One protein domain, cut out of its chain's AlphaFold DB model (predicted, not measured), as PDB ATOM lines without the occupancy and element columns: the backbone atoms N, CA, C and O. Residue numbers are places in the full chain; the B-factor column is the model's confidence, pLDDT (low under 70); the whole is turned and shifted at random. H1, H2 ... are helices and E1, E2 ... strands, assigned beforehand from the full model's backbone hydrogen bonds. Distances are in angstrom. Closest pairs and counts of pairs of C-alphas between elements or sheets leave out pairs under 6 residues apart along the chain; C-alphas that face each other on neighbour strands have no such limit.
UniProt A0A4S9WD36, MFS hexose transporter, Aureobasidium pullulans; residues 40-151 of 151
ATOM      1  N   ARG A  40       7.822  44.361  74.242       73.50
ATOM      2  CA  ARG A  40       8.496  43.726  73.097       73.50
ATOM      3  C   ARG A  40       8.353  42.201  73.072       73.50
ATOM      4  O   ARG A  40       8.337  41.619  71.993       73.50
ATOM      5  N   HIS A  41       8.208  41.578  74.243       74.25
ATOM      6  CA  HIS A  41       8.179  40.119  74.412       74.25
ATOM      7  C   HIS A  41       7.088  39.666  75.409       74.25
ATOM      8  O   HIS A  41       7.387  39.098  76.464       74.25
ATOM      9  N   PRO A  42       5.795  39.926  75.123       77.88
ATOM     10  CA  PRO A  42       4.712  39.607  76.055       77.88
ATOM     11  C   PRO A  42       4.532  38.096  76.253       77.88
ATOM     12  O   PRO A  42       4.114  37.654  77.322       77.88
ATOM     13  N   ARG A  43       4.861  37.280  75.245       78.94
ATOM     14  CA  ARG A  43       4.694  35.822  75.302       78.94
ATOM     15  C   ARG A  43       5.714  35.174  76.233       78.94
ATOM     16  O   ARG A  43       5.381  34.255  76.973       78.94
ATOM     17  N   GLU A  44       6.944  35.660  76.196       83.12
ATOM     18  CA  GLU A  44       8.050  35.218  77.034       83.12
ATOM     19  C   GLU A  44       7.781  35.583  78.496       83.12
ATOM     20  O   GLU A  44       7.956  34.752  79.385       83.12
ATOM     21  N   LEU A  45       7.252  36.784  78.741       82.25
ATOM     22  CA  LEU A  45       6.874  37.235  80.080       82.25
ATOM     23  C   LEU A  45       5.709  36.452  80.661       82.25
ATOM     24  O   LEU A  45       5.769  36.073  81.828       82.25
ATOM     25  N   LEU A  46       4.687  36.149  79.857       86.44
ATOM     26  CA  LEU A  46       3.615  35.248  80.278       86.44
ATOM     27  C   LEU A  46       4.170  33.888  80.703       86.44
ATOM     28  O   LEU A  46       3.705  33.318  81.686       86.44
ATOM     29  N   TRP A  47       5.194  33.392  80.006       84.81
ATOM     30  CA  TRP A  47       5.804  32.113  80.344       84.81
ATOM     31  C   TRP A  47       6.646  32.162  81.622       84.81
ATOM     32  O   TRP A  47       6.578  31.241  82.434       84.81
ATOM     33  N   CYS A  48       7.342  33.272  81.871       83.56
ATOM     34  CA  CYS A  48       8.025  33.515  83.142       83.56
ATOM     35  C   CYS A  48       7.045  33.647  84.317       83.56
ATOM     36  O   CYS A  48       7.243  33.015  85.352       83.56
ATOM     37  N   ILE A  49       5.975  34.433  84.159       88.81
ATOM     38  CA  ILE A  49       4.942  34.611  85.192       88.81
ATOM     39  C   ILE A  49       4.286  33.270  85.513       88.81
ATOM     40  O   ILE A  49       4.113  32.931  86.681       88.81
ATOM     41  N   TYR A  50       3.969  32.482  84.486       87.81
ATOM     42  CA  TYR A  50       3.426  31.146  84.669       87.81
ATOM     43  C   TYR A  50       4.383  30.227  85.434       87.81
ATOM     44  O   TYR A  50       3.962  29.565  86.377       87.81
ATOM     45  N   ALA A  51       5.671  30.205  85.079       85.19
ATOM     46  CA  ALA A  51       6.658  29.388  85.781       85.19
ATOM     47  C   ALA A  51       6.772  29.771  87.267       85.19
ATOM     48  O   ALA A  51       6.827  28.893  88.127       85.19
ATOM     49  N   ILE A  52       6.738  31.072  87.579       89.38
ATOM     50  CA  ILE A  52       6.718  31.567  88.963       89.38
ATOM     51  C   ILE A  52       5.439  31.117  89.676       89.38
ATOM     52  O   ILE A  52       5.504  30.650  90.809       89.38
ATOM     53  N   PHE A  53       4.283  31.216  89.020       91.31
ATOM     54  CA  PHE A  53       3.011  30.787  89.598       91.31
ATOM     55  C   PHE A  53       3.014  29.290  89.944       91.31
ATOM     56  O   PHE A  53       2.633  28.915  91.052       91.31
ATOM     57  N   VAL A  54       3.514  28.442  89.041       87.88
ATOM     58  CA  VAL A  54       3.666  26.995  89.277       87.88
ATOM     59  C   VAL A  54       4.615  26.716  90.445       87.88
ATOM     60  O   VAL A  54       4.319  25.875  91.291       87.88
ATOM     61  N   LEU A  55       5.727  27.450  90.536       89.00
ATOM     62  CA  LEU A  55       6.684  27.310  91.634       89.00
ATOM     63  C   LEU A  55       6.066  27.675  92.995       89.00
ATOM     64  O   LEU A  55       6.292  26.979  93.987       89.00
ATOM     65  N   VAL A  56       5.265  28.744  93.043       92.31
ATOM     66  CA  VAL A  56       4.541  29.152  94.256       92.31
ATOM     67  C   VAL A  56       3.509  28.098  94.650       92.31
ATOM     68  O   VAL A  56       3.446  27.730  95.821       92.31
ATOM     69  N   LEU A  57       2.743  27.572  93.688       88.12
ATOM     70  CA  LEU A  57       1.752  26.527  93.942       88.12
ATOM     71  C   LEU A  57       2.402  25.245  94.486       88.12
ATOM     72  O   LEU A  57       1.932  24.694  95.476       88.12
ATOM     73  N   SER A  58       3.519  24.818  93.895       83.75
ATOM     74  CA  SER A  58       4.282  23.657  94.369       83.75
ATOM     75  C   SER A  58       4.836  23.861  95.785       83.75
ATOM     76  O   SER A  58       4.778  22.957  96.616       83.75
ATOM     77  N   SER A  59       5.319  25.067  96.099       87.75
ATOM     78  CA  SER A  59       5.786  25.399  97.452       87.75
ATOM     79  C   SER A  59       4.643  25.408  98.472       87.75
ATOM     80  O   SER A  59       4.826  24.997  99.618       87.75
ATOM     81  N   PHE A  60       3.464  25.881  98.067       88.75
ATOM     82  CA  PHE A  60       2.271  25.865  98.907       88.75
ATOM     83  C   PHE A  60       1.824  24.435  99.223       88.75
ATOM     84  O   PHE A  60       1.573  24.139 100.387       88.75
ATOM     85  N   ASP A  61       1.786  23.555  98.223       84.25
ATOM     86  CA  ASP A  61       1.408  22.147  98.382       84.25
ATOM     87  C   ASP A  61       2.298  21.415  99.399       84.25
ATOM     88  O   ASP A  61       1.808  20.789 100.342       84.25
ATOM     89  N   ASN A  62       3.617  21.615  99.306       82.56
ATOM     90  CA  ASN A  62       4.572  21.027 100.244       82.56
ATOM     91  C   ASN A  62       4.288  21.441 101.702       82.56
ATOM     92  O   ASN A  62       4.299  20.608 102.612       82.56
ATOM     93  N   GLN A  63       3.973  22.722 101.923       85.69
ATOM     94  CA  GLN A  63       3.631  23.220 103.256       85.69
ATOM     95  C   GLN A  63       2.250  22.755 103.724       85.69
ATOM     96  O   GLN A  63       2.100  22.365 104.884       85.69
ATOM     97  N   ALA A  64       1.251  22.765 102.839       82.94
ATOM     98  CA  ALA A  64      -0.093  22.291 103.141       82.94
ATOM     99  C   ALA A  64      -0.068  20.823 103.591       82.94
ATOM    100  O   ALA A  64      -0.656  20.495 104.624       82.94
ATOM    101  N   GLY A  65       0.705  19.972 102.907       77.31
ATOM    102  CA  GLY A  65       0.916  18.578 103.295       77.31
ATOM    103  C   GLY A  65       1.483  18.428 104.711       77.31
ATOM    104  O   GLY A  65       1.013  17.589 105.474       77.31
ATOM    105  N   GLY A  66       2.431  19.282 105.113       77.44
ATOM    106  CA  GLY A  66       2.963  19.299 106.481       77.44
ATOM    107  C   GLY A  66       1.928  19.712 107.534       77.44
ATOM    108  O   GLY A  66       1.861  19.119 108.614       77.44
ATOM    109  N   VAL A  67       1.076  20.692 107.216       79.75
ATOM    110  CA  VAL A  67       0.011  21.165 108.115       79.75
ATOM    111  C   VAL A  67      -1.090  20.115 108.286       79.75
ATOM    112  O   VAL A  67      -1.581  19.936 109.401       79.75
ATOM    113  N   VAL A  68      -1.442  19.363 107.238       75.12
ATOM    114  CA  VAL A  68      -2.462  18.298 107.303       75.12
ATOM    115  C   VAL A  68      -2.107  17.220 108.337       75.12
ATOM    116  O   VAL A  68      -2.982  16.780 109.084       75.12
ATOM    117  N   LEU A  69      -0.823  16.882 108.500       70.94
ATOM    118  CA  LEU A  69      -0.354  15.918 109.516       70.94
ATOM    119  C   LEU A  69      -0.598  16.383 110.967       70.94
ATOM    120  O   LEU A  69      -0.571  15.583 111.914       70.94
ATOM    121  N   SER A  70      -0.819  17.684 111.169       69.62
ATOM    122  CA  SER A  70      -1.133  18.262 112.479       69.62
ATOM    123  C   SER A  70      -2.625  18.208 112.826       69.62
ATOM    124  O   SER A  70      -2.978  18.367 113.998       69.62
ATOM    125  N   ILE A  71      -3.498  17.930 111.849       75.06
ATOM    126  CA  ILE A  71      -4.949  17.941 112.035       75.06
ATOM    127  C   ILE A  71      -5.371  16.768 112.941       75.06
ATOM    128  O   ILE A  71      -5.061  15.609 112.659       75.06
ATOM    129  N   PRO A  72      -6.131  17.023 114.023       66.38
ATOM    130  CA  PRO A  72      -6.515  15.987 114.982       66.38
ATOM    131  C   PRO A  72      -7.480  14.937 114.409       66.38
ATOM    132  O   PRO A  72      -7.478  13.806 114.884       66.38
ATOM    133  N   GLN A  73      -8.284  15.282 113.396       67.00
ATOM    134  CA  GLN A  73      -9.116  14.326 112.647       67.00
ATOM    135  C   GLN A  73      -8.247  13.349 111.837       67.00
ATOM    136  O   GLN A  73      -8.391  12.144 111.991       67.00
ATOM    137  N   PHE A  74      -7.244  13.853 111.109       65.50
ATOM    138  CA  PHE A  74      -6.286  13.019 110.376       65.50
ATOM    139  C   PHE A  74      -5.523  12.068 111.314       65.50
ATOM    140  O   PHE A  74      -5.327  10.895 111.018       65.50
ATOM    141  N   ARG A  75      -5.161  12.541 112.512       64.88
ATOM    142  CA  ARG A  75      -4.539  11.701 113.551       64.88
ATOM    143  C   ARG A  75      -5.472  10.625 114.109       64.88
ATOM    144  O   ARG A  75      -4.969   9.601 114.553       64.88
ATOM    145  N   LYS A  76      -6.792  10.835 114.107       60.75
ATOM    146  CA  LYS A  76      -7.773   9.820 114.526       60.75
ATOM    147  C   LYS A  76      -7.979   8.743 113.465       60.75
ATOM    148  O   LYS A  76      -8.084   7.580 113.836       60.75
ATOM    149  N   ASP A  77      -7.981   9.118 112.189       62.81
ATOM    150  CA  ASP A  77      -8.203   8.178 111.081       62.81
ATOM    151  C   ASP A  77      -6.941   7.378 110.719       62.81
ATOM    152  O   ASP A  77      -7.027   6.243 110.255       62.81
ATOM    153  N   PHE A  78      -5.756   7.947 110.967       59.47
ATOM    154  CA  PHE A  78      -4.480   7.376 110.530       59.47
ATOM    155  C   PHE A  78      -3.447   7.141 111.641       59.47
ATOM    156  O   PHE A  78      -2.370   6.606 111.368       59.47
ATOM    157  N   GLY A  79      -3.737   7.546 112.879       56.09
ATOM    158  CA  GLY A  79      -2.860   7.365 114.036       56.09
ATOM    159  C   GLY A  79      -3.179   6.119 114.863       56.09
ATOM    160  O   GLY A  79      -4.221   5.488 114.716       56.09
ATOM    161  N   SER A  80      -2.262   5.776 115.767       56.16
ATOM    162  CA  SER A  80      -2.441   4.705 116.754       56.16
ATOM    163  C   SER A  80      -2.686   5.332 118.133       56.16
ATOM    164  O   SER A  80      -2.106   6.387 118.423       56.16
ATOM    165  N   PRO A  81      -3.542   4.751 118.995       57.09
ATOM    166  CA  PRO A  81      -3.744   5.270 120.342       57.09
ATOM    167  C   PRO A  81      -2.435   5.195 121.139       57.09
ATOM    168  O   PRO A  81      -1.913   4.114 121.398       57.09
ATOM    169  N   TYR A  82      -1.917   6.348 121.566       54.28
ATOM    170  CA  TYR A  82      -0.730   6.436 122.413       54.28
ATOM    171  C   TYR A  82      -1.017   7.344 123.609       54.28
ATOM    172  O   TYR A  82      -1.242   8.544 123.469       54.28
ATOM    173  N   ASN A  83      -1.010   6.769 124.815       51.34
ATOM    174  CA  ASN A  83      -1.117   7.512 126.076       51.34
ATOM    175  C   ASN A  83      -2.338   8.467 126.159       51.34
ATOM    176  O   ASN A  83      -2.232   9.617 126.582       51.34
ATOM    177  N   GLY A  84      -3.509   8.003 125.704       61.03
ATOM    178  CA  GLY A  84      -4.763   8.770 125.739       61.03
ATOM    179  C   GLY A  84      -4.923   9.819 124.630       61.03
ATOM    180  O   GLY A  84      -5.956  10.482 124.578       61.03
ATOM    181  N   ASN A  85      -3.946   9.948 123.724       56.25
ATOM    182  CA  ASN A  85      -4.006  10.817 122.552       56.25
ATOM    183  C   ASN A  85      -3.759  10.021 121.263       56.25
ATOM    184  O   ASN A  85      -3.036   9.027 121.243       56.25
ATOM    185  N   TYR A  86      -4.367  10.467 120.166       57.47
ATOM    186  CA  TYR A  86      -4.114   9.904 118.844       57.47
ATOM    187  C   TYR A  86      -2.916  10.626 118.231       57.47
ATOM    188  O   TYR A  86      -2.969  11.835 117.990       57.47
ATOM    189  N   VAL A  87      -1.826   9.896 118.011       60.62
ATOM    190  CA  VAL A  87      -0.604  10.426 117.399       60.62
ATOM    191  C   VAL A  87      -0.259   9.617 116.158       60.62
ATOM    192  O   VAL A  87      -0.471   8.405 116.094       60.62
ATOM    193  N   LEU A  88       0.262  10.307 115.148       65.69
ATOM    194  CA  LEU A  88       0.756   9.669 113.937       65.69
ATOM    195  C   LEU A  88       2.070   8.954 114.270       65.69
ATOM    196  O   LEU A  88       2.945   9.576 114.876       65.69
ATOM    197  N   SER A  89       2.216   7.682 113.885       66.56
ATOM    198  CA  SER A  89       3.463   6.938 114.116       66.56
ATOM    199  C   SER A  89       4.654   7.678 113.498       66.56
ATOM    200  O   SER A  89       4.531   8.257 112.414       66.56
ATOM    201  N   ALA A  90       5.803   7.651 114.177       70.44
ATOM    202  CA  ALA A  90       7.026   8.308 113.712       70.44
ATOM    203  C   ALA A  90       7.436   7.827 112.308       70.44
ATOM    204  O   ALA A  90       7.861   8.633 111.488       70.44
ATOM    205  N   GLU A  91       7.208   6.546 112.000       71.88
ATOM    206  CA  GLU A  91       7.472   5.955 110.682       71.88
ATOM    207  C   GLU A  91       6.701   6.665 109.560       71.88
ATOM    208  O   GLU A  91       7.280   7.031 108.539       71.88
ATOM    209  N   TRP A  92       5.410   6.942 109.770       73.69
ATOM    210  CA  TRP A  92       4.580   7.635 108.785       73.69
ATOM    211  C   TRP A  92       4.939   9.120 108.677       73.69
ATOM    212  O   TRP A  92       4.981   9.656 107.574       73.69
ATOM    213  N   GLN A  93       5.280   9.788 109.785       73.50
ATOM    214  CA  GLN A  93       5.751  11.181 109.747       73.50
ATOM    215  C   GLN A  93       7.053  11.331 108.942       73.50
ATOM    216  O   GLN A  93       7.187  12.248 108.125       73.50
ATOM    217  N   SER A  94       8.004  10.411 109.134       78.31
ATOM    218  CA  SER A  94       9.241  10.360 108.351       78.31
ATOM    219  C   SER A  94       8.977  10.010 106.888       78.31
ATOM    220  O   SER A  94       9.595  10.602 106.008       78.31
ATOM    221  N   ALA A  95       8.022   9.120 106.608       79.06
ATOM    222  CA  ALA A  95       7.620   8.814 105.241       79.06
ATOM    223  C   ALA A  95       7.064  10.067 104.537       79.06
ATOM    224  O   ALA A  95       7.562  10.443 103.478       79.06
ATOM    225  N   TYR A  96       6.101  10.773 105.138       76.88
ATOM    226  CA  TYR A  96       5.446  11.936 104.520       76.88
ATOM    227  C   TYR A  96       6.382  13.125 104.253       76.88
ATOM    228  O   TYR A  96       6.149  13.877 103.300       76.88
ATOM    229  N   SER A  97       7.429  13.283 105.069       80.62
ATOM    230  CA  SER A  97       8.452  14.328 104.914       80.62
ATOM    231  C   SER A  97       9.608  13.909 103.999       80.62
ATOM    232  O   SER A  97      10.116  14.733 103.241       80.62
ATOM    233  N   GLY A  98      10.005  12.634 104.024       83.12
ATOM    234  CA  GLY A  98      11.099  12.104 103.211       83.12
ATOM    235  C   GLY A  98      10.713  11.793 101.763       83.12
ATOM    236  O   GLY A  98      11.528  11.985 100.862       83.12
ATOM    237  N   ALA A  99       9.474  11.358 101.515       84.31
ATOM    238  CA  ALA A  99       9.022  10.961 100.180       84.31
ATOM    239  C   ALA A  99       9.090  12.087  99.132       84.31
ATOM    240  O   ALA A  99       9.651  11.828  98.069       84.31
ATOM    241  N   PRO A 100       8.652  13.336  99.409       84.69
ATOM    242  CA  PRO A 100       8.788  14.443  98.455       84.69
ATOM    243  C   PRO A 100      10.238  14.745  98.082       84.69
ATOM    244  O   PRO A 100      10.539  15.115  96.949       84.69
ATOM    245  N   VAL A 101      11.155  14.599  99.040       87.31
ATOM    246  CA  VAL A 101      12.582  14.844  98.811       87.31
ATOM    247  C   VAL A 101      13.152  13.749  97.914       87.31
ATOM    248  O   VAL A 101      13.832  14.046  96.932       87.31
ATOM    249  N   LEU A 102      12.829  12.486  98.204       88.81
ATOM    250  CA  LEU A 102      13.275  11.352  97.400       88.81
ATOM    251  C   LEU A 102      12.707  11.407  95.974       88.81
ATOM    252  O   LEU A 102      13.459  11.238  95.014       88.81
ATOM    253  N   SER A 103      11.409  11.687  95.823       84.31
ATOM    254  CA  SER A 103      10.759  11.797  94.513       84.31
ATOM    255  C   SER A 103      11.313  12.965  93.701       84.31
ATOM    256  O   SER A 103      11.520  12.813  92.500       84.31
ATOM    257  N   SER A 104      11.655  14.085  94.344       85.75
ATOM    258  CA  SER A 104      12.310  15.217  93.681       85.75
ATOM    259  C   SER A 104      13.684  14.841  93.130       85.75
ATOM    260  O   SER A 104      13.996  15.186  91.994       85.75
ATOM    261  N   ILE A 105      14.498  14.096  93.888       90.06
ATOM    262  CA  ILE A 105      15.820  13.638  93.429       90.06
ATOM    263  C   ILE A 105      15.672  12.711  92.220       90.06
ATOM    264  O   ILE A 105      16.319  12.917  91.193       90.06
ATOM    265  N   VAL A 106      14.793  11.710  92.323       90.12
ATOM    266  CA  VAL A 106      14.538  10.757  91.234       90.12
ATOM    267  C   VAL A 106      13.977  11.478  90.008       90.12
ATOM    268  O   VAL A 106      14.457  11.272  88.895       90.12
ATOM    269  N   GLY A 107      13.007  12.367  90.210       85.88
ATOM    270  CA  GLY A 107      12.397  13.173  89.160       85.88
ATOM    271  C   GLY A 107      13.414  14.057  88.449       85.88
ATOM    272  O   GLY A 107      13.401  14.120  87.223       85.88
ATOM    273  N   LEU A 108      14.347  14.671  89.180       86.81
ATOM    274  CA  LEU A 108      15.389  15.510  88.592       86.81
ATOM    275  C   LEU A 108      16.337  14.690  87.705       86.81
ATOM    276  O   LEU A 108      16.592  15.077  86.564       86.81
ATOM    277  N   LEU A 109      16.786  13.525  88.185       88.75
ATOM    278  CA  LEU A 109      17.641  12.608  87.421       88.75
ATOM    279  C   LEU A 109      16.960  12.120  86.136       88.75
ATOM    280  O   LEU A 109      17.558  12.157  85.060       88.75
ATOM    281  N   VAL A 110      15.692  11.711  86.231       85.81
ATOM    282  CA  VAL A 110      14.905  11.264  85.073       85.81
ATOM    283  C   VAL A 110      14.642  12.425  84.116       85.81
ATOM    284  O   VAL A 110      14.742  12.252  82.903       85.81
ATOM    285  N   SER A 111      14.352  13.620  84.639       81.56
ATOM    286  CA  SER A 111      14.064  14.802  83.823       81.56
ATOM    287  C   SER A 111      15.256  15.233  82.975       81.56
ATOM    288  O   SER A 111      15.041  15.652  81.843       81.56
ATOM    289  N   GLY A 112      16.490  15.077  83.470       82.00
ATOM    290  CA  GLY A 112      17.702  15.360  82.698       82.00
ATOM    291  C   GLY A 112      17.790  14.470  81.462       82.00
ATOM    292  O   GLY A 112      17.847  14.966  80.341       82.00
ATOM    293  N   TRP A 113      17.667  13.154  81.654       81.19
ATOM    294  CA  TRP A 113      17.684  12.193  80.548       81.19
ATOM    295  C   TRP A 113      16.514  12.386  79.569       81.19
ATOM    296  O   TRP A 113      16.668  12.271  78.352       81.19
ATOM    297  N   LEU A 114      15.324  12.696  80.089       77.94
ATOM    298  CA  LEU A 114      14.125  12.868  79.274       77.94
ATOM    299  C   LEU A 114      14.128  14.199  78.502       77.94
ATOM    300  O   LEU A 114      13.595  14.265  77.392       77.94
ATOM    301  N   ALA A 115      14.740  15.249  79.058       75.81
ATOM    302  CA  ALA A 115      14.854  16.556  78.416       75.81
ATOM    303  C   ALA A 115      15.689  16.491  77.131       75.81
ATOM    304  O   ALA A 115      15.296  17.114  76.139       75.81
ATOM    305  N   ASP A 116      16.761  15.696  77.136       78.19
ATOM    306  CA  ASP A 116      17.643  15.513  75.980       78.19
ATOM    307  C   ASP A 116      16.952  14.750  74.840       78.19
ATOM    308  O   ASP A 116      17.197  15.020  73.667       78.19
ATOM    309  N   LYS A 117      16.034  13.828  75.166       77.00
ATOM    310  CA  LYS A 117      15.386  12.954  74.172       77.00
ATOM    311  C   LYS A 117      14.092  13.502  73.573       77.00
ATOM    312  O   LYS A 117      13.804  13.267  72.404       77.00
ATOM    313  N   ILE A 118      13.261  14.140  74.393       72.56
ATOM    314  CA  ILE A 118      11.844  14.404  74.080       72.56
ATOM    315  C   ILE A 118      11.553  15.900  73.882       72.56
ATOM    316  O   ILE A 118      10.506  16.284  73.356       72.56
ATOM    317  N   GLY A 119      12.511  16.764  74.223       69.12
ATOM    318  CA  GLY A 119      12.399  18.204  74.053       69.12
ATOM    319  C   GLY A 119      11.510  18.879  75.107       69.12
ATOM    320  O   GLY A 119      10.567  18.319  75.668       69.12
ATOM    321  N   ARG A 120      11.804  20.158  75.366       68.38
ATOM    322  CA  ARG A 120      11.279  20.926  76.516       68.38
ATOM    323  C   ARG A 120       9.749  21.007  76.602       68.38
ATOM    324  O   ARG A 120       9.213  21.076  77.699       68.38
ATOM    325  N   LYS A 121       9.038  21.014  75.468       74.19
ATOM    326  CA  LYS A 121       7.567  21.154  75.432       74.19
ATOM    327  C   LYS A 121       6.845  19.903  75.933       74.19
ATOM    328  O   LYS A 121       5.880  20.010  76.681       74.19
ATOM    329  N   TRP A 122       7.323  18.734  75.523       75.56
ATOM    330  CA  TRP A 122       6.726  17.456  75.893       75.56
ATOM    331  C   TRP A 122       7.028  17.087  77.343       75.56
ATOM    332  O   TRP A 122       6.181  16.494  78.000       75.56
ATOM    333  N   MET A 123       8.175  17.526  77.873       79.06
ATOM    334  CA  MET A 123       8.498  17.368  79.292       79.06
ATOM    335  C   MET A 123       7.438  18.024  80.194       79.06
ATOM    336  O   MET A 123       6.923  17.369  81.097       79.06
ATOM    337  N   PHE A 124       7.020  19.261  79.889       78.56
ATOM    338  CA  PHE A 124       5.937  19.912  80.636       78.56
ATOM    339  C   PHE A 124       4.606  19.162  80.513       78.56
ATOM    340  O   PHE A 124       3.915  18.990  81.512       78.56
ATOM    341  N   ALA A 125       4.246  18.695  79.315       81.56
ATOM    342  CA  ALA A 125       2.987  17.978  79.101       81.56
ATOM    343  C   ALA A 125       2.930  16.651  79.879       81.56
ATOM    344  O   ALA A 125       1.922  16.353  80.518       81.56
ATOM    345  N   ILE A 126       4.022  15.880  79.865       83.25
ATOM    346  CA  ILE A 126       4.131  14.619  80.608       83.25
ATOM    347  C   ILE A 126       4.098  14.888  82.116       83.25
ATOM    348  O   ILE A 126       3.364  14.212  82.832       83.25
ATOM    349  N   GLY A 127       4.827  15.905  82.589       81.75
ATOM    350  CA  GLY A 127       4.802  16.311  83.995       81.75
ATOM    351  C   GLY A 127       3.392  16.666  84.472       81.75
ATOM    352  O   GLY A 127       2.949  16.161  85.499       81.75
ATOM    353  N   TYR A 128       2.647  17.450  83.687       83.38
ATOM    354  CA  TYR A 128       1.256  17.787  84.006       83.38
ATOM    355  C   TYR A 128       0.336  16.570  84.056       83.38
ATOM    356  O   TYR A 128      -0.513  16.486  84.941       83.38
ATOM    357  N   LEU A 129       0.504  15.622  83.132       85.81
ATOM    358  CA  LEU A 129      -0.302  14.405  83.107       85.81
ATOM    359  C   LEU A 129      -0.043  13.535  84.342       85.81
ATOM    360  O   LEU A 129      -0.991  13.042  84.947       85.81
ATOM    361  N   ILE A 130       1.222  13.390  84.745       84.75
ATOM    362  CA  ILE A 130       1.599  12.640  85.948       84.75
ATOM    363  C   ILE A 130       0.986  13.292  87.192       84.75
ATOM    364  O   ILE A 130       0.308  12.610  87.953       84.75
ATOM    365  N   VAL A 131       1.140  14.612  87.353       83.00
ATOM    366  CA  VAL A 131       0.572  15.353  88.494       83.00
ATOM    367  C   VAL A 131      -0.950  15.210  88.551       83.00
ATOM    368  O   VAL A 131      -1.514  14.982  89.617       83.00
ATOM    369  N   PHE A 132      -1.629  15.287  87.406       85.00
ATOM    370  CA  PHE A 132      -3.081  15.132  87.345       85.00
ATOM    371  C   PHE A 132      -3.544  13.737  87.800       85.00
ATOM    372  O   PHE A 132      -4.521  13.614  88.541       85.00
ATOM    373  N   VAL A 133      -2.825  12.686  87.394       85.44
ATOM    374  CA  VAL A 133      -3.103  11.308  87.830       85.44
ATOM    375  C   VAL A 133      -2.839  11.146  89.329       85.44
ATOM    376  O   VAL A 133      -3.690  10.598  90.026       85.44
ATOM    377  N   SER A 134      -1.720  11.670  89.834       81.62
ATOM    378  CA  SER A 134      -1.358  11.637  91.258       81.62
ATOM    379  C   SER A 134      -2.437  12.262  92.150       81.62
ATOM    380  O   SER A 134      -2.959  11.589  93.038       81.62
ATOM    381  N   ILE A 135      -2.884  13.483  91.835       80.94
ATOM    382  CA  ILE A 135      -3.940  14.181  92.593       80.94
ATOM    383  C   ILE A 135      -5.267  13.403  92.554       80.94
ATOM    384  O   ILE A 135      -6.007  13.338  93.539       80.94
ATOM    385  N   THR A 136      -5.585  12.779  91.418       81.94
ATOM    386  CA  THR A 136      -6.803  11.963  91.287       81.94
ATOM    387  C   THR A 136      -6.751  10.730  92.197       81.94
ATOM    388  O   THR A 136      -7.756  10.362  92.799       81.94
ATOM    389  N   ILE A 137      -5.582  10.101  92.337       80.50
ATOM    390  CA  ILE A 137      -5.385   8.955  93.238       80.50
ATOM    391  C   ILE A 137      -5.439   9.401  94.704       80.50
ATOM    392  O   ILE A 137      -6.069   8.729  95.520       80.50
ATOM    393  N   GLU A 138      -4.833  10.543  95.033       73.81
ATOM    394  CA  GLU A 138      -4.838  11.096  96.390       73.81
ATOM    395  C   GLU A 138      -6.262  11.416  96.868       73.81
ATOM    396  O   GLU A 138      -6.655  11.019  97.964       73.81
ATOM    397  N   THR A 139      -7.072  12.056  96.020       71.31
ATOM    398  CA  THR A 139      -8.453  12.455  96.357       71.31
ATOM    399  C   THR A 139      -9.432  11.285  96.488       71.31
ATOM    400  O   THR A 139     -10.423  11.401  97.205       71.31
ATOM    401  N   LEU A 140      -9.164  10.152  95.831       72.38
ATOM    402  CA  LEU A 140      -9.977   8.930  95.930       72.38
ATOM    403  C   LEU A 140      -9.477   7.959  97.012       72.38
ATOM    404  O   LEU A 140     -10.077   6.902  97.232       72.38
ATOM    405  N   SER A 141      -8.383   8.298  97.693       63.66
ATOM    406  CA  SER A 141      -7.756   7.432  98.677       63.66
ATOM    407  C   SER A 141      -8.602   7.258  99.942       63.66
ATOM    408  O   SER A 141      -8.939   8.214 100.635       63.66
ATOM    409  N   THR A 142      -8.868   6.002 100.296       60.41
ATOM    410  CA  THR A 142      -9.520   5.582 101.553       60.41
ATOM    411  C   THR A 142      -8.532   4.976 102.560       60.41
ATOM    412  O   THR A 142      -8.939   4.386 103.558       60.41
ATOM    413  N   SER A 143      -7.216   5.064 102.323       61.84
ATOM    414  CA  SER A 143      -6.184   4.454 103.181       61.84
ATOM    415  C   SER A 143      -4.880   5.255 103.199       61.84
ATOM    416  O   SER A 143      -4.465   5.785 102.174       61.84
ATOM    417  N   ASN A 144      -4.178   5.251 104.343       60.12
ATOM    418  CA  ASN A 144      -2.877   5.916 104.555       60.12
ATOM    419  C   ASN A 144      -1.896   5.664 103.403       60.12
ATOM    420  O   ASN A 144      -1.221   6.565 102.924       60.12
ATOM    421  N   LEU A 145      -1.839   4.413 102.947       60.00
ATOM    422  CA  LEU A 145      -0.897   3.959 101.933       60.00
ATOM    423  C   LEU A 145      -1.248   4.488 100.536       60.00
ATOM    424  O   LEU A 145      -0.357   4.858  99.783       60.00
ATOM    425  N   VAL A 146      -2.535   4.579 100.198       65.88
ATOM    426  CA  VAL A 146      -2.984   5.118  98.903       65.88
ATOM    427  C   VAL A 146      -2.855   6.646  98.888       65.88
ATOM    428  O   VAL A 146      -2.519   7.221  97.859       65.88
ATOM    429  N   PHE A 147      -3.005   7.293 100.049       66.56
ATOM    430  CA  PHE A 147      -2.734   8.722 100.222       66.56
ATOM    431  C   PHE A 147      -1.235   9.007 100.076       66.56
ATOM    432  O   PHE A 147      -0.837   9.921  99.366       66.56
ATOM    433  N   PHE A 148      -0.395   8.161 100.673       66.69
ATOM    434  CA  PHE A 148       1.055   8.247 100.548       66.69
ATOM    435  C   PHE A 148       1.561   8.017  99.118       66.69
ATOM    436  O   PHE A 148       2.501   8.677  98.703       66.69
ATOM    437  N   ILE A 149       0.951   7.099  98.364       68.81
ATOM    438  CA  ILE A 149       1.316   6.843  96.961       68.81
ATOM    439  C   ILE A 149       0.861   7.980  96.034       68.81
ATOM    440  O   ILE A 149       1.504   8.226  95.016       68.81
ATOM    441  N   GLY A 150      -0.251   8.646  96.360       62.06
ATOM    442  CA  GLY A 150      -0.767   9.769  95.576       62.06
ATOM    443  C   GLY A 150       0.073  11.045  95.678       62.06
ATOM    444  O   GLY A 150       0.014  11.858  94.762       62.06
ATOM    445  N   LYS A 151       0.867  11.183  96.748       68.06
ATOM    446  CA  LYS A 151       1.623  12.389  97.115       68.06
ATOM    447  C   LYS A 151       3.091  12.341  96.683       68.06
ATOM    448  O   LYS A 151       3.556  13.303  96.038       68.06
TER     449      LYS A 151
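Overview. This is residues 40 to 151 of the 151 residues of the protein "MFS hexose transporter" of Aureobasidium pullulans (UniProt A0A4S9WD36). Three long helices, H1, H3 and H4, run along the long axis of a loose rod, with a small head at one end made of the short helix H2 and the strand hairpin E1 and E2. H1 and H3 make a narrow, open V that meets near this head, residues 40 to 60 stick out free, and H4 folds back from the far end of H3 towards the head, where the short H5 folds back on it. The printed part has 112 residues, with five named helices and two named strands in the order H1, H2, E1, E2, H3, H4, H5; the sheet, E1 - E2, is antiparallel, and the class is mostly helix. The whole is loose, with a radius of gyration of the C-alphas of 17.8 A and spans of 64 by 29 by 23 A.

Along the chain. H1, residues 42 to 68, begins with C-alpha 42 at (4.712, 39.607, 76.055) and is 38.5 A long. H2 is residues 72 to 78, E1 residues 80 to 82 and E2 residues 85 to 87. H3, residues 90 to 118, is the longest helix, 40.4 A from C-alpha 90 at (7.026, 8.308, 113.712). It has a kink of 33 degrees near residue 112. H4, residues 120 to 139, is 29.2 A long. H5, residues 144 to 150, ends with C-alpha 150 at (-0.767, 9.769, 95.576).

Arrangement. H1 is close to H3 but not clearly touching, the closest C-alphas being those of Gly 66 and Ser 97, 7.6 A apart; they run opposite ways at a shallow tilt of 23 degrees. The closest C-alphas of H2 and E2, Arg 75 and Tyr 86, are 5.6 A apart. In the hairpin E1 and E2, N 82 and O 85 are within hydrogen-bond range at 2.9 A, and N 80 and O 87 at 3.2 A. H3 and H4, a helical hairpin, only just touch, with 3 pairs of C-alphas within 8 A, made by residues 111 to 115 of H3 and residue 123 of H4 alone; the closest C-alphas are those of Ala 115 and Met 123, 6.5 A apart. H4 and H5, also a helical hairpin, touch through residues 134 to 139 of H4 alone, the closest C-alphas being those of Glu 138 and Gly 150, 4.4 A apart. H1 is apart from H4 and H5. Every O i to N i+4 pair is within hydrogen-bond range in H1, H2 and H5, against 21 of 25 in H3 and 15 of 16 in H4.

Size, cuts and confidence. The C-alphas farthest apart, those of Arg 40 and Asn 83, are 64.9 A apart. The printed part has no cut, and its links are tight. The mean pLDDT of the printed part is 76.2; it is under 70 at residue 70, residues 72 to 89, 119 to 120 and 141 to 151.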